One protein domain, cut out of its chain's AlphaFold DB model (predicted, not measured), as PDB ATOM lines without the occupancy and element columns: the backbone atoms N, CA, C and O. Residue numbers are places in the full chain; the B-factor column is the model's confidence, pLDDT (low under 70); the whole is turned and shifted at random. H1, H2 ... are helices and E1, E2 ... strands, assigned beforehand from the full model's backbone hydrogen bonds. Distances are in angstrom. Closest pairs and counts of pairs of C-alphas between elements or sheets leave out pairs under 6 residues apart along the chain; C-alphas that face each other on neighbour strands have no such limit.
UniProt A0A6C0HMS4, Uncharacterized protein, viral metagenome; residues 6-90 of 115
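AT A GLANCE: This is residues 6 to 90 of the 115 residues of an uncharacterized protein of viral metagenome (UniProt A0A6C0HMS4). A small head of short strands and two short helices has one long helix, H3, sticking out of it as an arm, free over residues 70 to 90. In the head, a small three-strand sheet has H1 over one face, while a separate hairpin of E2 and E3 has its strand E3 close to H2. The printed part has 85 residues, with five named strands followed by three named helices, E1 E2 E3 E4 E5 H1 H2 H3. The larger sheet runs E1, E4, E5 and is mixed, the hairpin is antiparallel, and the class is mixed, helices and strands. The whole is loose, with a radius of gyration of the C-alphas of 16.3 A, and spans 52 by 36 by 21 A.

IN THESE COORDINATES: E1 is residues 6 to 8, 6.4 A long, and begins at C-alpha 6 at (94.584, 148.764, 132.990). E2 is residues 12 to 14, 6.3 A, and E3 is residues 19 to 21, 6.3 A. E4, residues 33 to 37, is 13.4 A long, and E5, residues 42 to 44, is 6.6 A. H1 is residues 47 to 54, 10.6 A, beginning at C-alpha 47 at (105.989, 145.941, 128.239). H2 is residues 57 to 64, 10.5 A. H3, residues 66 to 90, is 35.7 A long and ends at C-alpha 90 at (58.779, 149.540, 117.345).

HOW THE PARTS SIT: E1 and E4 are parallel at 27 degrees, with N 7 and O 34 within hydrogen-bond range at 2.9 A. E4 and E5 form an antiparallel hairpin at 149 degrees, with N 44 and O 35 at 2.7 A. H1 is on this sheet at a height of 9.2 A, over E5 and, with 3 of its C-alphas, only just over E4. It runs along the strands, at 7 degrees to E5 on the local plane. The closest C-alphas of H1 and E5 are those of Phe 50 and Phe 44, 5.9 A apart. H1 and H2 are close but not clearly touching, with the C-alphas of Ile 54 and Val 60 closest at 6.9 A; at 71 degrees they are only just about perpendicular. E2 and E3 form an antiparallel hairpin at 135 degrees, with N 21 and O 12 at 2.8 A. The closest C-alphas of E3 and H2 are those of Tyr 20 and Ile 63, 6.4 A apart. H2 and H3 are close but not clearly touching, about perpendicular at 78 degrees, with the C-alphas of Tyr 62 and Asn 69 closest at 7.7 A. H1 and H3 are apart. In H1, H2 and H3 every O i to N i+4 pair is within hydrogen-bond range.

THE WHOLE: The two C-alphas farthest apart, those of Pro 28 and Leu 90, are 52.5 A apart. Without residues 70 to 90 the body spans 35 by 21 by 16 A. The printed part has no cut, and its one long link is E3 to E4, 11 residues. The mean pLDDT of the printed part is 75.5; 27 residues are under 70, among them 6 to 10, 21 to 33 and 69 to 72.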
ATOM      1  N   GLN A   6      94.404 148.865 134.445       62.84
ATOM      2  CA  GLN A   6      94.584 148.764 132.990       62.84
ATOM      3  C   GLN A   6      95.120 150.084 132.430       62.84
ATOM      4  O   GLN A   6      94.622 151.154 132.775       62.84
ATOM      5  N   GLN A   7      96.118 150.009 131.549       64.69
ATOM      6  CA  GLN A   7      96.583 151.145 130.754       64.69
ATOM      7  C   GLN A   7      96.223 150.917 129.289       64.69
ATOM      8  O   GLN A   7      96.739 150.010 128.629       64.69
ATOM      9  N   MET A   8      95.311 151.751 128.791       65.06
ATOM     10  CA  MET A   8      94.923 151.757 127.386       65.06
ATOM     11  C   MET A   8      95.883 152.618 126.576       65.06
ATOM     12  O   MET A   8      96.082 153.797 126.872       65.06
ATOM     13  N   TYR A   9      96.425 152.028 125.520       67.50
ATOM     14  CA  TYR A   9      97.212 152.738 124.532       67.50
ATOM     15  C   TYR A   9      96.352 153.723 123.731       67.50
ATOM     16  O   TYR A   9      95.288 153.351 123.227       67.50
ATOM     17  N   HIS A  10      96.850 154.952 123.593       66.56
ATOM     18  CA  HIS A  10      96.305 155.977 122.709       66.56
ATOM     19  C   HIS A  10      97.475 156.627 121.954       66.56
ATOM     20  O   HIS A  10      98.415 157.070 122.618       66.56
ATOM     21  N   PRO A  11      97.448 156.670 120.610       70.62
ATOM     22  CA  PRO A  11      98.425 157.439 119.854       70.62
ATOM     23  C   PRO A  11      98.243 158.938 120.117       70.62
ATOM     24  O   PRO A  11      97.143 159.391 120.448       70.62
ATOM     25  N   ILE A  12      99.321 159.706 119.971       73.88
ATOM     26  CA  ILE A  12      99.301 161.162 120.148       73.88
ATOM     27  C   ILE A  12      99.237 161.814 118.772       73.88
ATOM     28  O   ILE A  12      99.958 161.421 117.861       73.88
ATOM     29  N   PHE A  13      98.361 162.803 118.622       69.62
ATOM     30  CA  PHE A  13      98.276 163.582 117.394       69.62
ATOM     31  C   PHE A  13      99.446 164.567 117.318       69.62
ATOM     32  O   PHE A  13      99.615 165.390 118.223       69.62
ATOM     33  N   ASN A  14     100.244 164.481 116.256       73.25
ATOM     34  CA  ASN A  14     101.291 165.446 115.964       73.25
ATOM     35  C   ASN A  14     100.723 166.547 115.056       73.25
ATOM     36  O   ASN A  14     100.293 166.300 113.931       73.25
ATOM     37  N   PHE A  15     100.719 167.780 115.562       66.25
ATOM     38  CA  PHE A  15     100.180 168.939 114.849       66.25
ATOM     39  C   PHE A  15     101.046 169.385 113.664       66.25
ATOM     40  O   PHE A  15     100.512 169.983 112.732       66.25
ATOM     41  N   ASP A  16     102.344 169.084 113.679       73.69
ATOM     42  CA  ASP A  16     103.279 169.494 112.630       73.69
ATOM     43  C   ASP A  16     103.160 168.600 111.390       73.69
ATOM     44  O   ASP A  16     103.219 169.081 110.258       73.69
ATOM     45  N   THR A  17     102.959 167.296 111.595       71.81
ATOM     46  CA  THR A  17     102.804 166.307 110.516       71.81
ATOM     47  C   THR A  17     101.343 166.037 110.158       71.81
ATOM     48  O   THR A  17     101.079 165.461 109.109       71.81
ATOM     49  N   GLN A  18     100.395 166.480 110.995       69.25
ATOM     50  CA  GLN A  18      98.966 166.135 110.925       69.25
ATOM     51  C   GLN A  18      98.693 164.623 111.003       69.25
ATOM     52  O   GLN A  18      97.635 164.151 110.583       69.25
ATOM     53  N   GLU A  19      99.624 163.857 111.569       70.06
ATOM     54  CA  GLU A  19      99.542 162.403 111.684       70.06
ATOM     55  C   GLU A  19      99.498 161.958 113.152       70.06
ATOM     56  O   GLU A  19      99.929 162.661 114.069       70.06
ATOM     57  N   TYR A  20      98.956 160.763 113.392       70.06
ATOM     58  CA  TYR A  20      99.003 160.125 114.704       70.06
ATOM     59  C   TYR A  20     100.323 159.376 114.867       70.06
ATOM     60  O   TYR A  20     100.655 158.503 114.068       70.06
ATOM     61  N   GLU A  21     101.048 159.678 115.937       66.81
ATOM     62  CA  GLU A  21     102.320 159.050 116.260       66.81
ATOM     63  C   GLU A  21     102.196 158.079 117.434       66.81
ATOM     64  O   GLU A  21     101.415 158.263 118.380       66.81
ATOM     65  N   ASP A  22     103.019 157.030 117.375       64.94
ATOM     66  CA  ASP A  22     103.133 156.029 118.427       64.94
ATOM     67  C   ASP A  22     103.892 156.589 119.632       64.94
ATOM     68  O   ASP A  22     105.090 156.378 119.829       64.94
ATOM     69  N   ALA A  23     103.176 157.321 120.473       62.56
ATOM     70  CA  ALA A  23     103.682 157.729 121.764       62.56
ATOM     71  C   ALA A  23     103.348 156.644 122.782       62.56
ATOM     72  O   ALA A  23     102.275 156.652 123.372       62.56
ATOM     73  N   CYS A  24     104.265 155.696 122.987       59.06
ATOM     74  CA  CYS A  24     104.160 154.683 124.039       59.06
ATOM     75  C   CYS A  24     104.053 155.376 125.417       59.06
ATOM     76  O   CYS A  24     105.074 155.812 125.961       59.06
ATOM     77  N   PRO A  25     102.851 155.504 126.015       57.91
ATOM     78  CA  PRO A  25     102.641 156.453 127.096       57.91
ATOM     79  C   PRO A  25     102.705 155.705 128.417       57.91
ATOM     80  O   PRO A  25     101.694 155.594 129.107       57.91
ATOM     81  N   ILE A  26     103.830 155.047 128.735       54.38
ATOM     82  CA  ILE A  26     103.825 154.140 129.889       54.38
ATOM     83  C   ILE A  26     105.056 154.300 130.789       54.38
ATOM     84  O   ILE A  26     106.168 153.947 130.382       54.38
ATOM     85  N   PRO A  27     104.865 154.802 132.031       55.94
ATOM     86  CA  PRO A  27     105.929 154.911 133.022       55.94
ATOM     87  C   PRO A  27     106.474 153.529 133.431       55.94
ATOM     88  O   PRO A  27     105.800 152.508 133.264       55.94
ATOM     89  N   PRO A  28     107.699 153.468 133.982       52.50
ATOM     90  CA  PRO A  28     108.334 152.214 134.376       52.50
ATOM     91  C   PRO A  28     107.475 151.416 135.376       52.50
ATOM     92  O   PRO A  28     107.012 151.946 136.382       52.50
ATOM     93  N   ARG A  29     107.265 150.133 135.039       53.97
ATOM     94  CA  ARG A  29     106.611 149.033 135.783       53.97
ATOM     95  C   ARG A  29     105.965 149.403 137.133       53.97
ATOM     96  O   ARG A  29     106.638 149.430 138.158       53.97
ATOM     97  N   LYS A  30     104.630 149.446 137.167       57.41
ATOM     98  CA  LYS A  30     103.863 149.064 138.365       57.41
ATOM     99  C   LYS A  30     103.443 147.598 138.230       57.41
ATOM    100  O   LYS A  30     103.004 147.182 137.157       57.41
ATOM    101  N   SER A  31     103.621 146.793 139.278       60.25
ATOM    102  CA  SER A  31     103.146 145.404 139.262       60.25
ATOM    103  C   SER A  31     101.617 145.382 139.117       60.25
ATOM    104  O   SER A  31     100.929 146.280 139.595       60.25
ATOM    105  N   GLY A  32     101.083 144.390 138.397       62.50
ATOM    106  CA  GLY A  32      99.634 144.227 138.222       62.50
ATOM    107  C   GLY A  32      98.975 145.095 137.141       62.50
ATOM    108  O   GLY A  32      97.747 145.116 137.087       62.50
ATOM    109  N   PHE A  33      99.746 145.777 136.286       67.75
ATOM    110  CA  PHE A  33      99.215 146.537 135.148       67.75
ATOM    111  C   PHE A  33      99.224 145.728 133.848       67.75
ATOM    112  O   PHE A  33     100.199 145.043 133.534       67.75
ATOM    113  N   GLN A  34      98.137 145.846 133.086       75.06
ATOM    114  CA  GLN A  34      97.997 145.290 131.741       75.06
ATOM    115  C   GLN A  34      98.029 146.403 130.690       75.06
ATOM    116  O   GLN A  34      97.488 147.489 130.906       75.06
ATOM    117  N   TYR A  35      98.642 146.104 129.551       74.06
ATOM    118  CA  TYR A  35      98.772 146.981 128.392       74.06
ATOM    119  C   TYR A  35      97.702 146.596 127.376       74.06
ATOM    120  O   TYR A  35      97.643 145.435 126.983       74.06
ATOM    121  N   VAL A  36      96.865 147.527 126.926       77.94
ATOM    122  CA  VAL A  36      95.766 147.209 125.997       77.94
ATOM    123  C   VAL A  36      95.916 148.004 124.702       77.94
ATOM    124  O   VAL A  36      95.972 149.232 124.751       77.94
ATOM    125  N   CYS A  37      95.947 147.321 123.547       79.62
ATOM    126  CA  CYS A  37      95.843 147.954 122.223       79.62
ATOM    127  C   CYS A  37      94.436 147.793 121.643       79.62
ATOM    128  O   CYS A  37      93.929 146.675 121.544       79.62
ATOM    129  N   LYS A  38      93.846 148.895 121.168       75.38
ATOM    130  CA  LYS A  38      92.551 148.891 120.467       75.38
ATOM    131  C   LYS A  38      92.625 148.357 119.034       75.38
ATOM    132  O   LYS A  38      91.631 147.856 118.538       75.38
ATOM    133  N   CYS A  39      93.805 148.374 118.419       80.00
ATOM    134  CA  CYS A  39      94.049 147.879 117.063       80.00
ATOM    135  C   CYS A  39      93.569 146.441 116.799       80.00
ATOM    136  O   CYS A  39      93.219 146.111 115.675       80.00
ATOM    137  N   ASN A  40      93.577 145.577 117.819       75.81
ATOM    138  CA  ASN A  40      93.073 144.204 117.722       75.81
ATOM    139  C   ASN A  40      92.460 143.717 119.048       75.81
ATOM    140  O   ASN A  40      92.459 142.524 119.335       75.81
ATOM    141  N   HIS A  41      92.042 144.647 119.917       76.88
ATOM    142  CA  HIS A  41      91.576 144.364 121.285       76.88
ATOM    143  C   HIS A  41      92.514 143.455 122.108       76.88
ATOM    144  O   HIS A  41      92.089 142.715 122.994       76.88
ATOM    145  N   THR A  42      93.816 143.503 121.821       80.19
ATOM    146  CA  THR A  42      94.811 142.637 122.453       80.19
ATOM    147  C   THR A  42      95.287 143.226 123.768       80.19
ATOM    148  O   THR A  42      95.651 144.403 123.843       80.19
ATOM    149  N   THR A  43      95.340 142.371 124.788       83.00
ATOM    150  CA  THR A  43      95.886 142.688 126.107       83.00
ATOM    151  C   THR A  43      97.254 142.031 126.262       83.00
ATOM    152  O   THR A  43      97.422 140.861 125.927       83.00
ATOM    153  N   PHE A  44      98.229 142.770 126.777       84.06
ATOM    154  CA  PHE A  44      99.584 142.301 127.032       84.06
ATOM    155  C   PHE A  44      99.907 142.455 128.512       84.06
ATOM    156  O   PHE A  44      99.525 143.430 129.161       84.06
ATOM    157  N   HIS A  45     100.631 141.483 129.054       79.56
ATOM    158  CA  HIS A  45     100.994 141.460 130.469       79.56
ATOM    159  C   HIS A  45     102.381 142.052 130.709       79.56
ATOM    160  O   HIS A  45     102.716 142.426 131.833       79.56
ATOM    161  N   THR A  46     103.189 142.171 129.652       75.62
ATOM    162  CA  THR A  46     104.523 142.756 129.728       75.62
ATOM    163  C   THR A  46     104.722 143.881 128.716       75.62
ATOM    164  O   THR A  46     104.234 143.854 127.586       75.62
ATOM    165  N   MET A  47     105.543 144.855 129.112       77.38
ATOM    166  CA  MET A  47     105.989 145.941 128.239       77.38
ATOM    167  C   MET A  47     106.691 145.418 126.978       77.38
ATOM    168  O   MET A  47     106.554 145.995 125.907       77.38
ATOM    169  N   SER A  48     107.473 144.343 127.093       82.25
ATOM    170  CA  SER A  48     108.232 143.795 125.964       82.25
ATOM    171  C   SER A  48     107.311 143.222 124.887       82.25
ATOM    172  O   SER A  48     107.547 143.443 123.700       82.25
ATOM    173  N   GLU A  49     106.239 142.535 125.289       83.94
ATOM    174  CA  GLU A  49     105.210 142.051 124.365       83.94
ATOM    175  C   GLU A  49     104.499 143.214 123.678       83.94
ATOM    176  O   GLU A  49     104.357 143.206 122.455       83.94
ATOM    177  N   PHE A  50     104.141 144.243 124.448       82.31
ATOM    178  CA  PHE A  50     103.508 145.444 123.923       82.31
ATOM    179  C   PHE A  50     104.411 146.187 122.919       82.31
ATOM    180  O   PHE A  50     103.995 146.479 121.802       82.31
ATOM    181  N   LYS A  51     105.694 146.394 123.246       81.06
ATOM    182  CA  LYS A  51     106.677 147.030 122.348       81.06
ATOM    183  C   LYS A  51     106.927 146.244 121.065       81.06
ATOM    184  O   LYS A  51     107.210 146.831 120.025       81.06
ATOM    185  N   ARG A  52     106.867 144.912 121.121       85.50
ATOM    186  CA  ARG A  52     106.953 144.075 119.918       85.50
ATOM    187  C   ARG A  52     105.698 144.223 119.061       85.50
ATOM    188  O   ARG A  52     105.795 144.233 117.840       85.50
ATOM    189  N   HIS A  53     104.543 144.341 119.702       87.31
ATOM    190  CA  HIS A  53     103.267 144.504 119.030       87.31
ATOM    191  C   HIS A  53     103.151 145.843 118.286       87.31
ATOM    192  O   HIS A  53     102.797 145.824 117.111       87.31
ATOM    193  N   ILE A  54     103.505 146.970 118.915       82.50
ATOM    194  CA  ILE A  54     103.386 148.299 118.282       82.50
ATOM    195  C   ILE A  54     104.290 148.458 117.045       82.50
ATOM    196  O   ILE A  54     103.949 149.145 116.091       82.50
ATOM    197  N   LYS A  55     105.402 147.711 116.994       84.19
ATOM    198  CA  LYS A  55     106.300 147.642 115.827       84.19
ATOM    199  C   LYS A  55     105.793 146.742 114.697       84.19
ATOM    200  O   LYS A  55     106.411 146.687 113.634       84.19
ATOM    201  N   ASN A  56     104.731 145.970 114.920       88.56
ATOM    202  CA  ASN A  56     104.199 145.075 113.902       88.56
ATOM    203  C   ASN A  56     103.521 145.887 112.788       88.56
ATOM    204  O   ASN A  56     102.801 146.845 113.061       88.56
ATOM    205  N   LYS A  57     103.671 145.448 111.532       84.56
ATOM    206  CA  LYS A  57     103.073 146.090 110.348       84.56
ATOM    207  C   LYS A  57     101.565 146.302 110.487       84.56
ATOM    208  O   LYS A  57     101.045 147.308 110.020       84.56
ATOM    209  N   GLY A  58     100.872 145.368 111.142       83.69
ATOM    210  CA  GLY A  58      99.437 145.491 111.410       83.69
ATOM    211  C   GLY A  58      99.097 146.666 112.331       83.69
ATOM    212  O   GLY A  58      98.141 147.385 112.064       83.69
ATOM    213  N   HIS A  59      99.904 146.897 113.372       84.75
ATOM    214  CA  HIS A  59      99.713 148.031 114.272       84.75
ATOM    215  C   HIS A  59     100.034 149.349 113.565       84.75
ATOM    216  O   HIS A  59      99.220 150.261 113.593       84.75
ATOM    217  N   VAL A  60     101.161 149.420 112.853       82.88
ATOM    218  CA  VAL A  60     101.546 150.620 112.090       82.88
ATOM    219  C   VAL A  60     100.447 151.020 111.103       82.88
ATOM    220  O   VAL A  60     100.024 152.168 111.095       82.88
ATOM    221  N   ARG A  61      99.904 150.059 110.343       83.75
ATOM    222  CA  ARG A  61      98.789 150.310 109.416       83.75
ATOM    223  C   ARG A  61      97.529 150.812 110.128       83.75
ATOM    224  O   ARG A  61      96.837 151.673 109.598       83.75
ATOM    225  N   TYR A  62      97.223 150.278 111.310       83.25
ATOM    226  CA  TYR A  62      96.098 150.750 112.118       83.25
ATOM    227  C   TYR A  62      96.277 152.211 112.557       83.25
ATOM    228  O   TYR A  62      95.306 152.962 112.530       83.25
ATOM    229  N   ILE A  63      97.501 152.612 112.924       80.62
ATOM    230  CA  ILE A  63      97.815 153.990 113.327       80.62
ATOM    231  C   ILE A  63      97.781 154.951 112.139       80.62
ATOM    232  O   ILE A  63      97.180 156.015 112.247       80.62
ATOM    233  N   SER A  64      98.326 154.562 110.984       80.50
ATOM    234  CA  SER A  64      98.250 155.381 109.765       80.50
ATOM    235  C   SER A  64      96.807 155.696 109.358       80.50
ATOM    236  O   SER A  64      96.527 156.795 108.900       80.50
ATOM    237  N   ASN A  65      95.876 154.769 109.601       79.00
ATOM    238  CA  ASN A  65      94.454 154.948 109.297       79.00
ATOM    239  C   ASN A  65      93.623 155.287 110.549       79.00
ATOM    240  O   ASN A  65      92.409 155.088 110.565       79.00
ATOM    241  N   TYR A  66      94.251 155.743 111.638       74.88
ATOM    242  CA  TYR A  66      93.586 155.884 112.937       74.88
ATOM    243  C   TYR A  66      92.399 156.850 112.904       74.88
ATOM    244  O   TYR A  66      91.378 156.569 113.526       74.88
ATOM    245  N   LEU A  67      92.507 157.946 112.144       69.38
ATOM    246  CA  LEU A  67      91.427 158.919 111.933       69.38
ATOM    247  C   LEU A  67      90.192 158.289 111.292       69.38
ATOM    248  O   LEU A  67      89.084 158.462 111.795       69.38
ATOM    249  N   GLU A  68      90.386 157.537 110.212       71.69
ATOM    250  CA  GLU A  68      89.302 156.841 109.515       71.69
ATOM    251  C   GLU A  68      88.691 155.759 110.413       71.69
ATOM    252  O   GLU A  68      87.479 155.726 110.604       71.69
ATOM    253  N   ASN A  69      89.533 154.957 111.071       68.69
ATOM    254  CA  ASN A  69      89.096 153.899 111.984       68.69
ATOM    255  C   ASN A  69      88.319 154.447 113.199       68.69
ATOM    256  O   ASN A  69      87.361 153.827 113.664       68.69
ATOM    257  N   MET A  70      88.730 155.596 113.750       69.12
ATOM    258  CA  MET A  70      88.033 156.250 114.863       69.12
ATOM    259  C   MET A  70      86.699 156.837 114.419       69.12
ATOM    260  O   MET A  70      85.701 156.648 115.114       69.12
ATOM    261  N   LYS A  71      86.664 157.475 113.246       65.38
ATOM    262  CA  LYS A  71      85.434 158.016 112.668       65.38
ATOM    263  C   LYS A  71      84.414 156.911 112.395       65.38
ATOM    264  O   LYS A  71      83.275 157.031 112.835       65.38
ATOM    265  N   GLU A  72      84.836 155.802 111.789       67.06
ATOM    266  CA  GLU A  72      83.980 154.623 111.615       67.06
ATOM    267  C   GLU A  72      83.476 154.105 112.968       67.06
ATOM    268  O   GLU A  72      82.288 153.840 113.126       67.06
ATOM    269  N   THR A  73      84.342 154.010 113.981       71.81
ATOM    270  CA  THR A  73      83.946 153.518 115.311       71.81
ATOM    271  C   THR A  73      82.891 154.415 115.968       71.81
ATOM    272  O   THR A  73      81.914 153.906 116.519       71.81
ATOM    273  N   GLU A  74      83.050 155.738 115.913       70.31
ATOM    274  CA  GLU A  74      82.063 156.684 116.449       70.31
ATOM    275  C   GLU A  74      80.741 156.635 115.674       70.31
ATOM    276  O   GLU A  74      79.666 156.607 116.284       70.31
ATOM    277  N   GLU A  75      80.805 156.552 114.344       68.12
ATOM    278  CA  GLU A  75      79.635 156.406 113.476       68.12
ATOM    279  C   GLU A  75      78.884 155.097 113.762       68.12
ATOM    280  O   GLU A  75      77.666 155.116 113.953       68.12
ATOM    281  N   PHE A  76      79.591 153.972 113.909       73.00
ATOM    282  CA  PHE A  76      79.000 152.682 114.278       73.00
ATOM    283  C   PHE A  76      78.359 152.710 115.668       73.00
ATOM    284  O   PHE A  76      77.249 152.204 115.847       73.00
ATOM    285  N   VAL A  77      79.015 153.313 116.662       77.00
ATOM    286  CA  VAL A  77      78.455 153.445 118.018       77.00
ATOM    287  C   VAL A  77      77.191 154.307 118.002       77.00
ATOM    288  O   VAL A  77      76.196 153.957 118.649       77.00
ATOM    289  N   SER A  78      77.203 155.402 117.240       78.25
ATOM    290  CA  SER A  78      76.036 156.261 117.039       78.25
ATOM    291  C   SER A  78      74.885 155.499 116.375       78.25
ATOM    292  O   SER A  78      73.759 155.511 116.884       78.25
ATOM    293  N   LEU A  79      75.176 154.742 115.313       83.75
ATOM    294  CA  LEU A  79      74.194 153.938 114.589       83.75
ATOM    295  C   LEU A  79      73.571 152.852 115.475       83.75
ATOM    296  O   LEU A  79      72.350 152.718 115.518       83.75
ATOM    297  N   ILE A  80      74.375 152.118 116.252       85.62
ATOM    298  CA  ILE A  80      73.875 151.102 117.195       85.62
ATOM    299  C   ILE A  80      72.935 151.736 118.227       85.62
ATOM    300  O   ILE A  80      71.907 151.154 118.587       85.62
ATOM    301  N   LYS A  81      73.266 152.935 118.717       86.19
ATOM    302  CA  LYS A  81      72.407 153.662 119.657       86.19
ATOM    303  C   LYS A  81      71.075 154.043 119.007       86.19
ATOM    304  O   LYS A  81      70.035 153.837 119.630       86.19
ATOM    305  N   GLN A  82      71.096 154.547 117.772       89.56
ATOM    306  CA  GLN A  82      69.885 154.869 117.012       89.56
ATOM    307  C   GLN A  82      69.019 153.626 116.774       89.56
ATOM    308  O   GLN A  82      67.833 153.643 117.094       89.56
ATOM    309  N   GLN A  83      69.620 152.520 116.329       90.69
ATOM    310  CA  GLN A  83      68.916 151.254 116.107       90.69
ATOM    311  C   GLN A  83      68.259 150.720 117.385       90.69
ATOM    312  O   GLN A  83      67.125 150.254 117.351       90.69
ATOM    313  N   ARG A  84      68.921 150.824 118.545       91.31
ATOM    314  CA  ARG A  84      68.321 150.429 119.834       91.31
ATOM    315  C   ARG A  84      67.101 151.271 120.198       91.31
ATOM    316  O   ARG A  84      66.123 150.726 120.705       91.31
ATOM    317  N   ILE A  85      67.160 152.580 119.948       92.38
ATOM    318  CA  ILE A  85      66.021 153.481 120.166       92.38
ATOM    319  C   ILE A  85      64.864 153.076 119.248       92.38
ATOM    320  O   ILE A  85      63.736 152.929 119.714       92.38
ATOM    321  N   GLU A  86      65.143 152.840 117.967       93.12
ATOM    322  CA  GLU A  86      64.133 152.450 116.986       93.12
ATOM    323  C   GLU A  86      63.475 151.107 117.328       93.12
ATOM    324  O   GLU A  86      62.247 151.012 117.330       93.12
ATOM    325  N   ILE A  87      64.260 150.099 117.720       93.12
ATOM    326  CA  ILE A  87      63.744 148.811 118.203       93.12
ATOM    327  C   ILE A  87      62.804 149.018 119.394       93.12
ATOM    328  O   ILE A  87      61.709 148.456 119.407       93.12
ATOM    329  N   GLY A  88      63.189 149.847 120.368       92.75
ATOM    330  CA  GLY A  88      62.339 150.151 121.522       92.75
ATOM    331  C   GLY A  88      61.012 150.805 121.121       92.75
ATOM    332  O   GLY A  88      59.950 150.405 121.600       92.75
ATOM    333  N   LEU A  89      61.046 151.762 120.189       93.62
ATOM    334  CA  LEU A  89      59.842 152.415 119.665       93.62
ATOM    335  C   LEU A  89      58.940 151.437 118.904       93.62
ATOM    336  O   LEU A  89      57.718 151.466 119.062       93.62
ATOM    337  N   LEU A  90      59.520 150.561 118.083       91.81
ATOM    338  CA  LEU A  90      58.779 149.540 117.345       91.81
ATOM    339  C   LEU A  90      58.144 148.517 118.289       91.81
ATOM    340  O   LEU A  90      56.974 148.182 118.117       91.81
TER     341      LEU A  90